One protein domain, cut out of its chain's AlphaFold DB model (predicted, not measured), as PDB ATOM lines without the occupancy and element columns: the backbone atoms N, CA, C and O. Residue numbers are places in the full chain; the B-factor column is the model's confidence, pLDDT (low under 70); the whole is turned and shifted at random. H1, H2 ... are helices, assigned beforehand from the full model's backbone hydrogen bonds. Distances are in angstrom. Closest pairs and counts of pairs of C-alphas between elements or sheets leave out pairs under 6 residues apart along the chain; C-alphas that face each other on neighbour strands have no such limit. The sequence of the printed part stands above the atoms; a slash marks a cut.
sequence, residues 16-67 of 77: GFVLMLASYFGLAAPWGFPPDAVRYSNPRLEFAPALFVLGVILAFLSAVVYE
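AT A GLANCE: This is residues 16 to 67 of the 77 residues of an uncharacterized protein of Chloroflexi bacterium (UniProt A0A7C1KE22). Two helices, H1 and the longer H3, lie side by side, nearly parallel in line but running opposite ways, and a loop with the small helix H2 joins them at one end. H3 reaches past the first residue of H1 at one end and the loop reaches out at the other, a long, narrow outline of 47 by 17 by 12 A. The printed part has 52 residues with three named helices, H1, H2, H3, and no named strand; it is all helix and loose, with a radius of gyration of the C-alphas of 13.8 A.

IN THESE COORDINATES: H1, residues 16 to 27, begins at C-alpha 16 (291.680, 216.624, 263.202) and is 15.1 A long. H2 is residues 38 to 41. H3, residues 48 to 67, is 29.6 A long and ends at C-alpha 67 (276.663, 208.009, 263.164).

HOW THE PARTS SIT: H1 and H3 touch, their closest C-alphas being those of Gly 16 and Gly 55, 4.0 A apart. They run opposite ways at a shallow tilt of 9 degrees. H2 is apart from both. In H1 each O i to N i+4 pair is within hydrogen-bond range, in H3 14 of 16; H2 is too short for such a pair.

THE WHOLE: The C-alphas farthest apart, of Pro 34 and Glu 67, are 47.5 A apart. The printed part has no cut, both links are short, and no printed residue is under 70 in pLDDT.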
ATOM      1  N   GLY A  16     291.031 217.168 262.005       98.56
ATOM      2  CA  GLY A  16     291.680 216.624 263.202       98.56
ATOM      3  C   GLY A  16     293.115 216.155 262.931       98.56
ATOM      4  O   GLY A  16     294.037 216.514 263.666       98.56
ATOM      5  N   PHE A  17     293.335 215.435 261.827       98.56
ATOM      6  CA  PHE A  17     294.675 215.014 261.401       98.56
ATOM      7  C   PHE A  17     295.597 216.177 261.048       98.56
ATOM      8  O   PHE A  17     296.748 216.200 261.488       98.56
ATOM      9  N   VAL A  18     295.107 217.156 260.289       98.56
ATOM     10  CA  VAL A  18     295.879 218.357 259.952       98.56
ATOM     11  C   VAL A  18     296.283 219.098 261.221       98.56
ATOM     12  O   VAL A  18     297.441 219.488 261.347       98.56
ATOM     13  N   LEU A  19     295.374 219.233 262.190       98.38
ATOM     14  CA  LEU A  19     295.669 219.883 263.462       98.38
ATOM     15  C   LEU A  19     296.738 219.121 264.257       98.38
ATOM     16  O   LEU A  19     297.660 219.751 264.773       98.38
ATOM     17  N   MET A  20     296.676 217.786 264.310       98.56
ATOM     18  CA  MET A  20     297.712 216.960 264.947       98.56
ATOM     19  C   MET A  20     299.083 217.147 264.283       98.56
ATOM     20  O   MET A  20     300.071 217.421 264.967       98.56
ATOM     21  N   LEU A  21     299.146 217.050 262.952       98.19
ATOM     22  CA  LEU A  21     300.394 217.184 262.196       98.19
ATOM     23  C   LEU A  21     300.984 218.592 262.319       98.19
ATOM     24  O   LEU A  21     302.177 218.738 262.585       98.19
ATOM     25  N   ALA A  22     300.154 219.626 262.181       97.69
ATOM     26  CA  ALA A  22     300.578 221.012 262.336       97.69
ATOM     27  C   ALA A  22     301.058 221.295 263.766       97.69
ATOM     28  O   ALA A  22     302.076 221.960 263.953       97.69
ATOM     29  N   SER A  23     300.379 220.742 264.773       97.62
ATOM     30  CA  SER A  23     300.788 220.895 266.172       97.62
ATOM     31  C   SER A  23     302.143 220.245 266.428       97.62
ATOM     32  O   SER A  23     303.013 220.871 267.024       97.62
ATOM     33  N   TYR A  24     302.365 219.028 265.931       96.06
ATOM     34  CA  TYR A  24     303.610 218.304 266.171       96.06
ATOM     35  C   TYR A  24     304.795 218.857 265.367       96.06
ATOM     36  O   TYR A  24     305.828 219.194 265.933       96.06
ATOM     37  N   PHE A  25     304.660 218.991 264.047       95.50
ATOM     38  CA  PHE A  25     305.778 219.404 263.190       95.50
ATOM     39  C   PHE A  25     305.961 220.926 263.127       95.50
ATOM     40  O   PHE A  25     307.060 221.425 262.872       95.50
ATOM     41  N   GLY A  26     304.877 221.674 263.334       94.94
ATOM     42  CA  GLY A  26     304.857 223.127 263.222       94.94
ATOM     43  C   GLY A  26     305.013 223.849 264.555       94.94
ATOM     44  O   GLY A  26     305.729 224.845 264.597       94.94
ATOM     45  N   LEU A  27     304.367 223.378 265.625       96.19
ATOM     46  CA  LEU A  27     304.234 224.139 266.877       96.19
ATOM     47  C   LEU A  27     305.022 223.554 268.055       96.19
ATOM     48  O   LEU A  27     305.413 224.303 268.954       96.19
ATOM     49  N   ALA A  28     305.278 222.245 268.060       94.94
ATOM     50  CA  ALA A  28     306.088 221.603 269.086       94.94
ATOM     51  C   ALA A  28     307.575 221.974 268.950       94.94
ATOM     52  O   ALA A  28     307.973 222.810 268.129       94.94
ATOM     53  N   ALA A  29     308.402 221.378 269.808       93.69
ATOM     54  CA  ALA A  29     309.835 221.610 269.794       93.69
ATOM     55  C   ALA A  29     310.421 221.198 268.427       93.69
ATOM     56  O   ALA A  29     310.143 220.096 267.938       93.69
ATOM     57  N   PRO A  30     311.177 222.088 267.764       92.31
ATOM     58  CA  PRO A  30     311.689 221.810 266.437       92.31
ATOM     59  C   PRO A  30     312.708 220.677 266.484       92.31
ATOM     60  O   PRO A  30     313.520 220.577 267.398       92.31
ATOM     61  N   TRP A  31     312.698 219.856 265.443       90.50
ATOM     62  CA  TRP A  31     313.683 218.799 265.287       90.50
ATOM     63  C   TRP A  31     315.027 219.393 264.863       90.50
ATOM     64  O   TRP A  31     315.083 220.303 264.029       90.50
ATOM     65  N   GLY A  32     316.123 218.845 265.380       89.62
ATOM     66  CA  GLY A  32     317.446 219.147 264.856       89.62
ATOM     67  C   GLY A  32     318.595 218.559 265.662       89.62
ATOM     68  O   GLY A  32     318.401 217.685 266.502       89.62
ATOM     69  N   PHE A  33     319.805 219.010 265.328       90.19
ATOM     70  CA  PHE A  33     321.055 218.464 265.845       90.19
ATOM     71  C   PHE A  33     322.035 219.596 266.213       90.19
ATOM     72  O   PHE A  33     322.108 220.588 265.475       90.19
ATOM     73  N   PRO A  34     322.797 219.476 267.315       91.38
ATOM     74  CA  PRO A  34     322.687 218.435 268.340       91.38
ATOM     75  C   PRO A  34     321.359 218.571 269.126       91.38
ATOM     76  O   PRO A  34     320.880 219.695 269.303       91.38
ATOM     77  N   PRO A  35     320.697 217.457 269.500       85.88
ATOM     78  CA  PRO A  35     319.301 217.456 269.968       85.88
ATOM     79  C   PRO A  35     319.098 218.128 271.335       85.88
ATOM     80  O   PRO A  35     317.990 218.526 271.675       85.88
ATOM     81  N   ASP A  36     320.168 218.270 272.106       88.88
ATOM     82  CA  ASP A  36     320.226 218.896 273.425       88.88
ATOM     83  C   ASP A  36     320.406 220.421 273.374       88.88
ATOM     84  O   ASP A  36     320.313 221.092 274.403       88.88
ATOM     85  N   ALA A  37     320.635 221.008 272.193       89.94
ATOM     86  CA  ALA A  37     320.712 222.459 272.085       89.94
ATOM     87  C   ALA A  37     319.374 223.096 272.495       89.94
ATOM     88  O   ALA A  37     318.321 222.729 271.979       89.94
ATOM     89  N   VAL A  38     319.428 224.134 273.340       88.75
ATOM     90  CA  VAL A  38     318.254 224.842 273.901       88.75
ATOM     91  C   VAL A  38     317.212 225.222 272.838       88.75
ATOM     92  O   VAL A  38     316.007 225.175 273.085       88.75
ATOM     93  N   ARG A  39     317.661 225.551 271.619       86.88
ATOM     94  CA  ARG A  39     316.792 225.901 270.483       86.88
ATOM     95  C   ARG A  39     315.856 224.772 270.021       86.88
ATOM     96  O   ARG A  39     314.893 225.062 269.319       86.88
ATOM     97  N   TYR A  40     316.157 223.522 270.369       90.69
ATOM     98  CA  TYR A  40     315.390 222.320 270.028       90.69
ATOM     99  C   TYR A  40     314.635 221.730 271.219       90.69
ATOM    100  O   TYR A  40     313.876 220.787 271.044       90.69
ATOM    101  N   SER A  41     314.818 222.274 272.424       88.81
ATOM    102  CA  SER A  41     314.119 221.806 273.627       88.81
ATOM    103  C   SER A  41     312.813 222.563 273.874       88.81
ATOM    104  O   SER A  41     311.862 221.993 274.402       88.81
ATOM    105  N   ASN A  42     312.751 223.840 273.481       91.38
ATOM    106  CA  ASN A  42     311.573 224.674 273.706       91.38
ATOM    107  C   ASN A  42     310.561 224.551 272.555       91.38
ATOM    108  O   ASN A  42     310.950 224.647 271.384       91.38
ATOM    109  N   PRO A  43     309.260 224.381 272.852       93.31
ATOM    110  CA  PRO A  43     308.221 224.421 271.834       93.31
ATOM    111  C   PRO A  43     308.075 225.833 271.263       93.31
ATOM    112  O   PRO A  43     308.303 226.826 271.952       93.31
ATOM    113  N   ARG A  44     307.646 225.935 270.000       93.31
ATOM    114  CA  ARG A  44     307.312 227.238 269.398       93.31
ATOM    115  C   ARG A  44     306.032 227.826 269.993       93.31
ATOM    116  O   ARG A  44     305.859 229.039 269.986       93.31
ATOM    117  N   LEU A  45     305.145 226.963 270.492       95.38
ATOM    118  CA  LEU A  45     303.920 227.328 271.189       95.38
ATOM    119  C   LEU A  45     303.737 226.432 272.415       95.38
ATOM    120  O   LEU A  45     303.635 225.215 272.283       95.38
ATOM    121  N   GLU A  46     303.653 227.028 273.602       94.62
ATOM    122  CA  GLU A  46     303.619 226.292 274.876       94.62
ATOM    123  C   GLU A  46     302.453 225.297 274.971       94.62
ATOM    124  O   GLU A  46     302.593 224.207 275.519       94.62
ATOM    125  N   PHE A  47     301.313 225.632 274.364       95.06
ATOM    126  CA  PHE A  47     300.113 224.795 274.353       95.06
ATOM    127  C   PHE A  47     299.962 223.935 273.085       95.06
ATOM    128  O   PHE A  47     298.882 223.399 272.832       95.06
ATOM    129  N   ALA A  48     301.029 223.737 272.301       96.56
ATOM    130  CA  ALA A  48     301.025 222.793 271.176       96.56
ATOM    131  C   ALA A  48     300.506 221.381 271.547       96.56
ATOM    132  O   ALA A  48     299.739 220.819 270.759       96.56
ATOM    133  N   PRO A  49     300.808 220.813 272.739       96.44
ATOM    134  CA  PRO A  49     300.226 219.535 273.155       96.44
ATOM    135  C   PRO A  49     298.696 219.570 273.277       96.44
ATOM    136  O   PRO A  49     298.029 218.610 272.902       96.44
ATOM    137  N   ALA A  50     298.118 220.680 273.747       97.81
ATOM    138  CA  ALA A  50     296.668 220.817 273.864       97.81
ATOM    139  C   ALA A  50     295.990 220.846 272.484       97.81
ATOM    140  O   ALA A  50     294.955 220.211 272.293       97.81
ATOM    141  N   LEU A  51     296.602 221.517 271.501       98.12
ATOM    142  CA  LEU A  51     296.117 221.522 270.116       98.12
ATOM    143  C   LEU A  51     296.208 220.133 269.470       98.12
ATOM    144  O   LEU A  51     295.292 219.728 268.756       98.12
ATOM    145  N   PHE A  52     297.264 219.374 269.769       98.25
ATOM    146  CA  PHE A  52     297.374 217.986 269.329       98.25
ATOM    147  C   PHE A  52     296.226 217.131 269.887       98.25
ATOM    148  O   PHE A  52     295.543 216.446 269.126       98.25
ATOM    149  N   VAL A  53     295.963 217.217 271.196       98.50
ATOM    150  CA  VAL A  53     294.855 216.496 271.848       98.50
ATOM    151  C   VAL A  53     293.502 216.926 271.282       98.50
ATOM    152  O   VAL A  53     292.648 216.078 271.038       98.50
ATOM    153  N   LEU A  54     293.311 218.217 270.999       98.50
ATOM    154  CA  LEU A  54     292.111 218.698 270.318       98.50
ATOM    155  C   LEU A  54     291.943 218.037 268.941       98.50
ATOM    156  O   LEU A  54     290.842 217.614 268.598       98.50
ATOM    157  N   GLY A  55     293.027 217.881 268.178       98.44
ATOM    158  CA  GLY A  55     293.016 217.154 266.907       98.44
ATOM    159  C   GLY A  55     292.600 215.687 267.060       98.44
ATOM    160  O   GLY A  55     291.769 215.209 266.288       98.44
ATOM    161  N   VAL A  56     293.096 215.001 268.097       98.50
ATOM    162  CA  VAL A  56     292.676 213.630 268.450       98.50
ATOM    163  C   VAL A  56     291.179 213.584 268.764       98.50
ATOM    164  O   VAL A  56     290.460 212.750 268.217       98.50
ATOM    165  N   ILE A  57     290.688 214.498 269.606       98.69
ATOM    166  CA  ILE A  57     289.266 214.583 269.968       98.69
ATOM    167  C   ILE A  57     288.407 214.781 268.716       98.69
ATOM    168  O   ILE A  57     287.423 214.069 268.541       98.69
ATOM    169  N   LEU A  58     288.787 215.694 267.817       98.38
ATOM    170  CA  LEU A  58     288.065 215.937 266.565       98.38
ATOM    171  C   LEU A  58     288.055 214.712 265.642       98.38
ATOM    172  O   LEU A  58     287.021 214.409 265.047       98.38
ATOM    173  N   ALA A  59     289.169 213.981 265.566       98.38
ATOM    174  CA  ALA A  59     289.250 212.741 264.801       98.38
ATOM    175  C   ALA A  59     288.311 211.655 265.358       98.38
ATOM    176  O   ALA A  59     287.654 210.965 264.589       98.38
ATOM    177  N   PHE A  60     288.173 211.523 266.682       98.19
ATOM    178  CA  PHE A  60     287.187 210.604 267.266       98.19
ATOM    179  C   PHE A  60     285.748 211.106 267.107       98.19
ATOM    180  O   PHE A  60     284.842 210.325 266.808       98.19
ATOM    181  N   LEU A  61     285.523 212.414 267.252       98.00
ATOM    182  CA  LEU A  61     284.212 213.026 267.045       98.00
ATOM    183  C   LEU A  61     283.711 212.858 265.610       98.00
ATOM    184  O   LEU A  61     282.501 212.837 265.409       98.00
ATOM    185  N   SER A  62     284.588 212.675 264.618       98.00
ATOM    186  CA  SER A  62     284.145 212.390 263.253       98.00
ATOM    187  C   SER A  62     283.340 211.100 263.145       98.00
ATOM    188  O   SER A  62     282.425 211.042 262.332       98.00
ATOM    189  N   ALA A  63     283.638 210.085 263.961       96.88
ATOM    190  CA  ALA A  63     282.846 208.857 264.003       96.88
ATOM    191  C   ALA A  63     281.463 209.116 264.617       96.88
ATOM    192  O   ALA A  63     280.454 208.677 264.079       96.88
ATOM    193  N   VAL A  64     281.399 209.906 265.693       97.00
ATOM    194  CA  VAL A  64     280.124 210.306 266.316       97.00
ATOM    195  C   VAL A  64     279.268 211.111 265.337       97.00
ATOM    196  O   VAL A  64     278.071 210.870 265.212       97.00
ATOM    197  N   VAL A  65     279.882 212.046 264.611       96.00
ATOM    198  CA  VAL A  65     279.214 212.830 263.567       96.00
ATOM    199  C   VAL A  65     278.755 211.930 262.430       96.00
ATOM    200  O   VAL A  65     277.629 212.078 261.972       96.00
ATOM    201  N   TYR A  66     279.564 210.962 262.007       95.31
ATOM    202  CA  TYR A  66     279.133 209.994 261.009       95.31
ATOM    203  C   TYR A  66     277.894 209.226 261.474       95.31
ATOM    204  O   TYR A  66     276.932 209.118 260.731       95.31
ATOM    205  N   GLU A  67     277.835 208.763 262.714       95.31
ATOM    206  CA  GLU A  67     276.663 208.009 263.164       95.31
ATOM    207  C   GLU A  67     275.416 208.888 263.343       95.31
ATOM    208  O   GLU A  67     274.313 208.493 262.966       95.31
TER     209      GLU A  67